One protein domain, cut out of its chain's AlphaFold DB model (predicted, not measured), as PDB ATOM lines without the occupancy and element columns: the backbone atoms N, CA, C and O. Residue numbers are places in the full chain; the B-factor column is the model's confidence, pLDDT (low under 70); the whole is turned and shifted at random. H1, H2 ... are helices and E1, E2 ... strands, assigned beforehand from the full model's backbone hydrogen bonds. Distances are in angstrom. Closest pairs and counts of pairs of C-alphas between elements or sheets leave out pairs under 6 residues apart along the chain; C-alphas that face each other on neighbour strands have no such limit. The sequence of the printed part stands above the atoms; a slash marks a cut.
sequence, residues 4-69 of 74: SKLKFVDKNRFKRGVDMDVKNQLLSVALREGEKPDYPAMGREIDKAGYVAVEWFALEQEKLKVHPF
ATOM      1  N   SER A   4     -47.634  31.784 -33.104       91.56
ATOM      2  CA  SER A   4     -46.930  33.046 -33.410       91.56
ATOM      3  C   SER A   4     -47.738  34.036 -34.260       91.56
ATOM      4  O   SER A   4     -47.384  35.206 -34.347       91.56
ATOM      5  N   LYS A   5     -48.804  33.588 -34.938       91.81
ATOM      6  CA  LYS A   5     -49.654  34.418 -35.802       91.81
ATOM      7  C   LYS A   5     -50.839  35.044 -35.061       91.81
ATOM      8  O   LYS A   5     -51.529  35.857 -35.676       91.81
ATOM      9  N   LEU A   6     -51.080  34.693 -33.797       93.50
ATOM     10  CA  LEU A   6     -52.144  35.298 -32.996       93.50
ATOM     11  C   LEU A   6     -51.869  36.797 -32.784       93.50
ATOM     12  O   LEU A   6     -50.720  37.218 -32.654       93.50
ATOM     13  N   LYS A   7     -52.928  37.619 -32.804       94.12
ATOM     14  CA  LYS A   7     -52.811  39.090 -32.872       94.12
ATOM     15  C   LYS A   7     -52.108  39.704 -31.658       94.12
ATOM     16  O   LYS A   7     -51.360  40.661 -31.828       94.12
ATOM     17  N   PHE A   8     -52.314  39.123 -30.479       94.19
ATOM     18  CA  PHE A   8     -51.731  39.573 -29.214       94.19
ATOM     19  C   PHE A   8     -50.258  39.171 -29.044       94.19
ATOM     20  O   PHE A   8     -49.624  39.581 -28.074       94.19
ATOM     21  N   VAL A   9     -49.697  38.366 -29.957       95.31
ATOM     22  CA  VAL A   9     -48.322  37.869 -29.835       95.31
ATOM     23  C   VAL A   9     -47.324  38.907 -30.334       95.31
ATOM     24  O   VAL A   9     -47.420  39.424 -31.458       95.31
ATOM     25  N   ASP A  10     -46.329  39.194 -29.502       96.00
ATOM     26  CA  ASP A  10     -45.193  40.028 -29.871       96.00
ATOM     27  C   ASP A  10     -44.131  39.185 -30.580       96.00
ATOM     28  O   ASP A  10     -43.331  38.479 -29.968       96.00
ATOM     29  N   LYS A  11     -44.115  39.280 -31.910       95.38
ATOM     30  CA  LYS A  11     -43.206  38.516 -32.770       95.38
ATOM     31  C   LYS A  11     -41.750  38.980 -32.691       95.38
ATOM     32  O   LYS A  11     -40.892  38.274 -33.215       95.38
ATOM     33  N   ASN A  12     -41.464  40.126 -32.075       95.38
ATOM     34  CA  ASN A  12     -40.104  40.657 -31.981       95.38
ATOM     35  C   ASN A  12     -39.314  40.048 -30.814       95.38
ATOM     36  O   ASN A  12     -38.099  40.206 -30.743       95.38
ATOM     37  N   ARG A  13     -39.989  39.328 -29.912       94.88
ATOM     38  CA  ARG A  13     -39.382  38.633 -28.770       94.88
ATOM     39  C   ARG A  13     -39.243  37.135 -29.053       94.88
ATOM     40  O   ARG A  13     -39.971  36.591 -29.880       94.88
ATOM     41  N   PHE A  14     -38.340  36.448 -28.353       92.94
ATOM     42  CA  PHE A  14     -38.087  35.003 -28.523       92.94
ATOM     43  C   PHE A  14     -37.872  34.587 -30.000       92.94
ATOM     44  O   PHE A  14     -37.359  35.357 -30.811       92.94
ATOM     45  N   LYS A  15     -38.286  33.368 -30.384       92.56
ATOM     46  CA  LYS A  15     -38.296  32.884 -31.774       92.56
ATOM     47  C   LYS A  15     -39.651  33.170 -32.426       92.56
ATOM     48  O   LYS A  15     -40.449  32.264 -32.663       92.56
ATOM     49  N   ARG A  16     -39.895  34.443 -32.762       93.50
ATOM     50  CA  ARG A  16     -41.165  34.957 -33.331       93.50
ATOM     51  C   ARG A  16     -42.333  34.935 -32.340       93.50
ATOM     52  O   ARG A  16     -43.444  34.529 -32.677       93.50
ATOM     53  N   GLY A  17     -42.063  35.371 -31.120       93.75
ATOM     54  CA  GLY A  17     -43.030  35.528 -30.038       93.75
ATOM     55  C   GLY A  17     -43.335  34.262 -29.258       93.75
ATOM     56  O   GLY A  17     -44.208  34.285 -28.397       93.75
ATOM     57  N   VAL A  18     -42.624  33.167 -29.535       93.38
ATOM     58  CA  VAL A  18     -42.742  31.927 -28.768       93.38
ATOM     59  C   VAL A  18     -41.365  31.377 -28.429       93.38
ATOM     60  O   VAL A  18     -40.459  31.398 -29.268       93.38
ATOM     61  N   ASP A  19     -41.237  30.866 -27.212       93.94
ATOM     62  CA  ASP A  19     -40.140  30.019 -26.767       93.94
ATOM     63  C   ASP A  19     -40.684  28.687 -26.239       93.94
ATOM     64  O   ASP A  19     -41.775  28.636 -25.668       93.94
ATOM     65  N   MET A  20     -39.951  27.604 -26.476       91.56
ATOM     66  CA  MET A  20     -40.364  26.258 -26.087       91.56
ATOM     67  C   MET A  20     -39.230  25.580 -25.333       91.56
ATOM     68  O   MET A  20     -38.203  25.230 -25.917       91.56
ATOM     69  N   ASP A  21     -39.465  25.342 -24.050       92.25
ATOM     70  CA  ASP A  21     -38.609  24.542 -23.194       92.25
ATOM     71  C   ASP A  21     -39.113  23.097 -23.204       92.25
ATOM     72  O   ASP A  21     -40.015  22.709 -22.461       92.25
ATOM     73  N   VAL A  22     -38.528  22.289 -24.087       88.75
ATOM     74  CA  VAL A  22     -38.905  20.878 -24.263       88.75
ATOM     75  C   VAL A  22     -38.601  20.051 -23.015       88.75
ATOM     76  O   VAL A  22     -39.330  19.106 -22.724       88.75
ATOM     77  N   LYS A  23     -37.555  20.407 -22.258       93.44
ATOM     78  CA  LYS A  23     -37.147  19.661 -21.062       93.44
ATOM     79  C   LYS A  23     -38.220  19.750 -19.981       93.44
ATOM     80  O   LYS A  23     -38.521  18.746 -19.344       93.44
ATOM     81  N   ASN A  24     -38.800  20.936 -19.818       91.62
ATOM     82  CA  ASN A  24     -39.860  21.198 -18.845       91.62
ATOM     83  C   ASN A  24     -41.272  21.135 -19.449       91.62
ATOM     84  O   ASN A  24     -42.241  21.392 -18.744       91.62
ATOM     85  N   GLN A  25     -41.395  20.804 -20.741       90.94
ATOM     86  CA  GLN A  25     -42.657  20.807 -21.493       90.94
ATOM     87  C   GLN A  25     -43.420  22.139 -21.370       90.94
ATOM     88  O   GLN A  25     -44.649  22.169 -21.318       90.94
ATOM     89  N   LEU A  26     -42.680  23.251 -21.328       92.88
ATOM     90  CA  LEU A  26     -43.225  24.586 -21.115       92.88
ATOM     91  C   LEU A  26     -43.152  25.408 -22.397       92.88
ATOM     92  O   LEU A  26     -42.127  25.461 -23.078       92.88
ATOM     93  N   LEU A  27     -44.247  26.098 -22.702       91.75
ATOM     94  CA  LEU A  27     -44.330  26.999 -23.839       91.75
ATOM     95  C   LEU A  27     -44.596  28.424 -23.353       91.75
ATOM     96  O   LEU A  27     -45.617  28.704 -22.731       91.75
ATOM     97  N   SER A  28     -43.667  29.324 -23.660       93.12
ATOM     98  CA  SER A  28     -43.738  30.736 -23.296       93.12
ATOM     99  C   SER A  28     -44.141  31.572 -24.504       93.12
ATOM    100  O   SER A  28     -43.517  31.491 -25.561       93.12
ATOM    101  N   VAL A  29     -45.180  32.393 -24.356       93.12
ATOM    102  CA  VAL A  29     -45.680  33.284 -25.412       93.12
ATOM    103  C   VAL A  29     -45.447  34.729 -25.002       93.12
ATOM    104  O   VAL A  29     -45.906  35.162 -23.949       93.12
ATOM    105  N   ALA A  30     -44.746  35.488 -25.841       94.75
ATOM    106  CA  ALA A  30     -44.597  36.921 -25.639       94.75
ATOM    107  C   ALA A  30     -45.901  37.633 -25.995       94.75
ATOM    108  O   ALA A  30     -46.386  37.527 -27.123       94.75
ATOM    109  N   LEU A  31     -46.431  38.396 -25.046       93.62
ATOM    110  CA  LEU A  31     -47.569  39.276 -25.268       93.62
ATOM    111  C   LEU A  31     -47.079  40.656 -25.698       93.62
ATOM    112  O   LEU A  31     -46.055  41.139 -25.211       93.62
ATOM    113  N   ARG A  32     -47.826  41.285 -26.603       95.19
ATOM    114  CA  ARG A  32     -47.686  42.715 -26.885       95.19
ATOM    115  C   ARG A  32     -48.108  43.518 -25.662       95.19
ATOM    116  O   ARG A  32     -48.981  43.102 -24.902       95.19
ATOM    117  N   GLU A  33     -47.497  44.679 -25.499       93.06
ATOM    118  CA  GLU A  33     -47.846  45.595 -24.422       93.06
ATOM    119  C   GLU A  33     -49.324  46.010 -24.509       93.06
ATOM    120  O   GLU A  33     -49.828  46.322 -25.588       93.06
ATOM    121  N   GLY A  34     -50.033  45.955 -23.377       91.38
ATOM    122  CA  GLY A  34     -51.458  46.294 -23.277       91.38
ATOM    123  C   GLY A  34     -52.438  45.257 -23.843       91.38
ATOM    124  O   GLY A  34     -53.641  45.380 -23.612       91.38
ATOM    125  N   GLU A  35     -51.964  44.221 -24.538       92.69
ATOM    126  CA  GLU A  35     -52.816  43.172 -25.102       92.69
ATOM    127  C   GLU A  35     -53.117  42.072 -24.082       92.69
ATOM    128  O   GLU A  35     -52.266  41.665 -23.286       92.69
ATOM    129  N   LYS A  36     -54.340  41.539 -24.143       90.44
ATOM    130  CA  LYS A  36     -54.739  40.377 -23.342       90.44
ATOM    131  C   LYS A  36     -54.594  39.094 -24.166       90.44
ATOM    132  O   LYS A  36     -54.967  39.079 -25.340       90.44
ATOM    133  N   PRO A  37     -54.088  38.002 -23.573       90.56
ATOM    134  CA  PRO A  37     -54.032  36.713 -24.250       90.56
ATOM    135  C   PRO A  37     -55.437  36.131 -24.457       90.56
ATOM    136  O   PRO A  37     -56.299  36.221 -23.585       90.56
ATOM    137  N   ASP A  38     -55.648  35.472 -25.598       91.88
ATOM    138  CA  ASP A  38     -56.811  34.608 -25.843       91.88
ATOM    139  C   ASP A  38     -56.396  33.152 -25.597       91.88
ATOM    140  O   ASP A  38     -55.915  32.459 -26.500       91.88
ATOM    141  N   TYR A  39     -56.544  32.698 -24.350       90.38
ATOM    142  CA  TYR A  39     -56.154  31.344 -23.950       90.38
ATOM    143  C   TYR A  39     -56.892  30.256 -24.758       90.38
ATOM    144  O   TYR A  39     -56.220  29.363 -25.278       90.38
ATOM    145  N   PRO A  40     -58.222  30.308 -24.982       90.06
ATOM    146  CA  PRO A  40     -58.889  29.348 -25.868       90.06
ATOM    147  C   PRO A  40     -58.307  29.274 -27.290       90.06
ATOM    148  O   PRO A  40     -58.217  28.192 -27.877       90.06
ATOM    149  N   ALA A  41     -57.913  30.401 -27.889       91.44
ATOM    150  CA  ALA A  41     -57.203  30.387 -29.168       91.44
ATOM    151  C   ALA A  41     -55.806  29.764 -29.047       91.44
ATOM    152  O   ALA A  41     -55.420  28.996 -29.929       91.44
ATOM    153  N   MET A  42     -55.075  30.038 -27.962       91.69
ATOM    154  CA  MET A  42     -53.768  29.421 -27.712       91.69
ATOM    155  C   MET A  42     -53.861  27.900 -27.648       91.69
ATOM    156  O   MET A  42     -53.143  27.236 -28.393       91.69
ATOM    157  N   GLY A  43     -54.772  27.360 -26.832       91.31
ATOM    158  CA  GLY A  43     -54.968  25.914 -26.692       91.31
ATOM    159  C   GLY A  43     -55.222  25.241 -28.041       91.31
ATOM    160  O   GLY A  43     -54.502  24.327 -28.427       91.31
ATOM    161  N   ARG A  44     -56.136  25.796 -28.849       90.62
ATOM    162  CA  ARG A  44     -56.432  25.276 -30.197       90.62
ATOM    163  C   ARG A  44     -55.227  25.281 -31.135       90.62
ATOM    164  O   ARG A  44     -55.083  24.369 -31.944       90.62
ATOM    165  N   GLU A  45     -54.390  26.316 -31.101       91.38
ATOM    166  CA  GLU A  45     -53.209  26.383 -31.972       91.38
ATOM    167  C   GLU A  45     -52.048  25.507 -31.477       91.38
ATOM    168  O   GLU A  45     -51.240  25.077 -32.303       91.38
ATOM    169  N   ILE A  46     -51.980  25.221 -30.171       90.38
ATOM    170  CA  ILE A  46     -51.074  24.229 -29.574       90.38
ATOM    171  C   ILE A  46     -51.507  22.818 -29.997       90.38
ATOM    172  O   ILE A  46     -50.687  22.071 -30.535       90.38
ATOM    173  N   ASP A  47     -52.797  22.500 -29.885       89.88
ATOM    174  CA  ASP A  47     -53.350  21.201 -30.289       89.88
ATOM    175  C   ASP A  47     -53.157  20.942 -31.790       89.88
ATOM    176  O   ASP A  47     -52.655  19.898 -32.206       89.88
ATOM    177  N   LYS A  48     -53.445  21.940 -32.639       89.81
ATOM    178  CA  LYS A  48     -53.182  21.869 -34.091       89.81
ATOM    179  C   LYS A  48     -51.704  21.691 -34.439       89.81
ATOM    180  O   LYS A  48     -51.397  21.306 -35.568       89.81
ATOM    181  N   ALA A  49     -50.791  22.038 -33.534       88.19
ATOM    182  CA  ALA A  49     -49.361  21.831 -33.716       88.19
ATOM    183  C   ALA A  49     -48.901  20.422 -33.293       88.19
ATOM    184  O   ALA A  49     -47.719  20.126 -33.437       88.19
ATOM    185  N   GLY A  50     -49.818  19.561 -32.832       89.06
ATOM    186  CA  GLY A  50     -49.542  18.180 -32.429       89.06
ATOM    187  C   GLY A  50     -49.156  18.018 -30.957       89.06
ATOM    188  O   GLY A  50     -48.721  16.940 -30.565       89.06
ATOM    189  N   TYR A  51     -49.301  19.072 -30.152       89.44
ATOM    190  CA  TYR A  51     -49.106  19.025 -28.701       89.44
ATOM    191  C   TYR A  51     -50.454  18.893 -27.989       89.44
ATOM    192  O   TYR A  51     -51.498  18.982 -28.621       89.44
ATOM    193  N   VAL A  52     -50.437  18.690 -26.673       89.81
ATOM    194  CA  VAL A  52     -51.647  18.722 -25.842       89.81
ATOM    195  C   VAL A  52     -51.537  19.913 -24.904       89.81
ATOM    196  O   VAL A  52     -50.647  19.948 -24.053       89.81
ATOM    197  N   ALA A  53     -52.419  20.897 -25.058       91.31
ATOM    198  CA  ALA A  53     -52.492  22.014 -24.123       91.31
ATOM    199  C   ALA A  53     -53.131  21.548 -22.799       91.31
ATOM    200  O   ALA A  53     -54.326  21.272 -22.747       91.31
ATOM    201  N   VAL A  54     -52.335  21.438 -21.728       92.19
ATOM    202  CA  VAL A  54     -52.809  20.946 -20.418       92.19
ATOM    203  C   VAL A  54     -53.294  22.097 -19.537       92.19
ATOM    204  O   VAL A  54     -54.470  22.169 -19.184       92.19
ATOM    205  N   GLU A  55     -52.402  23.031 -19.223       93.81
ATOM    206  CA  GLU A  55     -52.671  24.164 -18.342       93.81
ATOM    207  C   GLU A  55     -51.852  25.392 -18.749       93.81
ATOM    208  O   GLU A  55     -50.852  25.290 -19.461       93.81
ATOM    209  N   TRP A  56     -52.307  26.566 -18.320       92.12
ATOM    210  CA  TRP A  56     -51.589  27.826 -18.440       92.12
ATOM    211  C   TRP A  56     -51.440  28.484 -17.072       92.12
ATOM    212  O   TRP A  56     -52.231  28.261 -16.152       92.12
ATOM    213  N   PHE A  57     -50.400  29.304 -16.958       90.88
ATOM    214  CA  PHE A  57     -50.014  29.944 -15.712       90.88
ATOM    215  C   PHE A  57     -50.128  31.458 -15.840       90.88
ATOM    216  O   PHE A  57     -49.707  32.028 -16.848       90.88
ATOM    217  N   ALA A  58     -50.651  32.108 -14.807       88.06
ATOM    218  CA  ALA A  58     -50.653  33.560 -14.698       88.06
ATOM    219  C   ALA A  58     -50.239  34.000 -13.298       88.06
ATOM    220  O   ALA A  58     -50.491  33.320 -12.305       88.06
ATOM    221  N   LEU A  59     -49.589  35.157 -13.226       87.19
ATOM    222  CA  LEU A  59     -49.348  35.849 -11.969       87.19
ATOM    223  C   LEU A  59     -50.580  36.693 -11.645       87.19
ATOM    224  O   LEU A  59     -50.833  37.707 -12.291       87.19
ATOM    225  N   GLU A  60     -51.334  36.275 -10.636       87.69
ATOM    226  CA  GLU A  60     -52.475  37.016 -10.104       87.69
ATOM    227  C   GLU A  60     -52.179  37.393  -8.657       87.69
ATOM    228  O   GLU A  60     -51.953  36.516  -7.822       87.69
ATOM    229  N   GLN A  61     -52.184  38.693  -8.344       88.81
ATOM    230  CA  GLN A  61     -51.913  39.188  -6.985       88.81
ATOM    231  C   GLN A  61     -50.628  38.581  -6.385       88.81
ATOM    232  O   GLN A  61     -50.645  38.043  -5.280       88.81
ATOM    233  N   GLU A  62     -49.540  38.602  -7.167       90.44
ATOM    234  CA  GLU A  62     -48.218  38.052  -6.803       90.44
ATOM    235  C   GLU A  62     -48.190  36.536  -6.547       90.44
ATOM    236  O   GLU A  62     -47.179  35.985  -6.115       90.44
ATOM    237  N   LYS A  63     -49.278  35.828  -6.856       91.31
ATOM    238  CA  LYS A  63     -49.366  34.374  -6.740       91.31
ATOM    239  C   LYS A  63     -49.433  33.755  -8.122       91.31
ATOM    240  O   LYS A  63     -50.209  34.182  -8.974       91.31
ATOM    241  N   LEU A  64     -48.636  32.711  -8.325       90.19
ATOM    242  CA  LEU A  64     -48.756  31.881  -9.511       90.19
ATOM    243  C   LEU A  64     -50.072  31.102  -9.430       90.19
ATOM    244  O   LEU A  64     -50.295  30.324  -8.500       90.19
ATOM    245  N   LYS A  65     -50.950  31.339 -10.394       93.94
ATOM    246  CA  LYS A  65     -52.212  30.632 -10.570       93.94
ATOM    247  C   LYS A  65     -52.104  29.691 -11.753       93.94
ATOM    248  O   LYS A  65     -51.461  30.003 -12.754       93.94
ATOM    249  N   VAL A  66     -52.737  28.537 -11.596       93.88
ATOM    250  CA  VAL A  66     -52.789  27.472 -12.592       93.88
ATOM    251  C   VAL A  66     -54.208  27.396 -13.121       93.88
ATOM    252  O   VAL A  66     -55.164  27.379 -12.342       93.88
ATOM    253  N   HIS A  67     -54.343  27.343 -14.439       93.62
ATOM    254  CA  HIS A  67     -55.631  27.322 -15.108       93.62
ATOM    255  C   HIS A  67     -55.631  26.208 -16.159       93.62
ATOM    256  O   HIS A  67     -54.852  26.263 -17.113       93.62
ATOM    257  N   PRO A  68     -56.492  25.191 -16.024       92.25
ATOM    258  CA  PRO A  68     -56.563  24.126 -17.010       92.25
ATOM    259  C   PRO A  68     -57.118  24.664 -18.331       92.25
ATOM    260  O   PRO A  68     -58.042  25.486 -18.350       92.25
ATOM    261  N   PHE A  69     -56.599  24.168 -19.452       89.19
ATOM    262  CA  PHE A  69     -57.300  24.334 -20.719       89.19
ATOM    263  C   PHE A  69     -58.575  23.474 -20.717       89.19
ATOM    264  O   PHE A  69     -58.594  22.387 -20.127       89.19
TER     265      PHE A  69
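AT A GLANCE: This is residues 4 to 69 of the 74 residues of an uncharacterized protein of Acidobacteria bacterium (UniProt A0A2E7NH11). Two separate strand hairpins, E1 with E2 and E3 with E4, and one short helix, H1, stand at the corners of a triangle, with few contacts between these three parts. The tip of the longer hairpin, residues 59 to 64, sticks out, and the first stretch, residues 4 to 17, has no named element and runs beside the loop that follows E2. The printed part has 66 residues, with one named helix and four named strands in the order E1, E2, H1, E3, E4; each hairpin is its own antiparallel sheet of two strands. The class is mixed, helices and strands, with under half of the residues in named elements. The whole is compact, with a radius of gyration of the C-alphas of 11.8 A and spans of 29 by 27 by 23 A.

HOW THE PARTS SIT: E3, residues 55 to 60, and E4, residues 63 to 68, form an antiparallel hairpin with 152 degrees between their directions. The C-alphas of Phe 57 and Val 66 face each other at 4.9 A, and N 56 to O 67 at 2.8 A and N 65 to O 58 at 2.8 A are within hydrogen-bond range. E2, residues 26 to 29, is near E3, with 5 pairs of C-alphas within 10 A and no pair within 8 A. E2 forms the other antiparallel hairpin with E1, residues 18 to 21, at 166 degrees; N 19 to O 28 is 2.9 A and N 28 to O 19 is 2.8 A, both within hydrogen-bond range. H1, residues 39 to 47, has 1 pair of C-alphas within 8 A of E3, and the closest, those of Tyr 39 and Trp 56, are 8.0 A apart. H1 is apart from E1 and from E4, and E4 is also apart from E1 and E2. In H1 every O i to N i+4 pair is within hydrogen-bond range.

IN THESE COORDINATES: E3 runs 15.3 A from C-alpha 55 to C-alpha 60, and E4 runs 16.2 A from C-alpha 63 to C-alpha 68 at (-56.563, 24.126, -17.010). E1 begins at C-alpha 18 at (-42.742, 31.927, -28.768) and is 10.1 A long; E2 is 10.0 A long. H1 spans 12.3 A from C-alpha 39 at (-56.154, 31.344, -23.950) to C-alpha 47.

THE WHOLE: The two C-alphas farthest apart are those of Gly 50 and Gln 61, at 33.1 A. The printed part has no cut. The links E1 to E2 and E3 to E4 are tight, the links E2 to H1 and H1 to E3 are short, and no link is long. The mean pLDDT of the printed part is 91.9, and no printed residue is under 70.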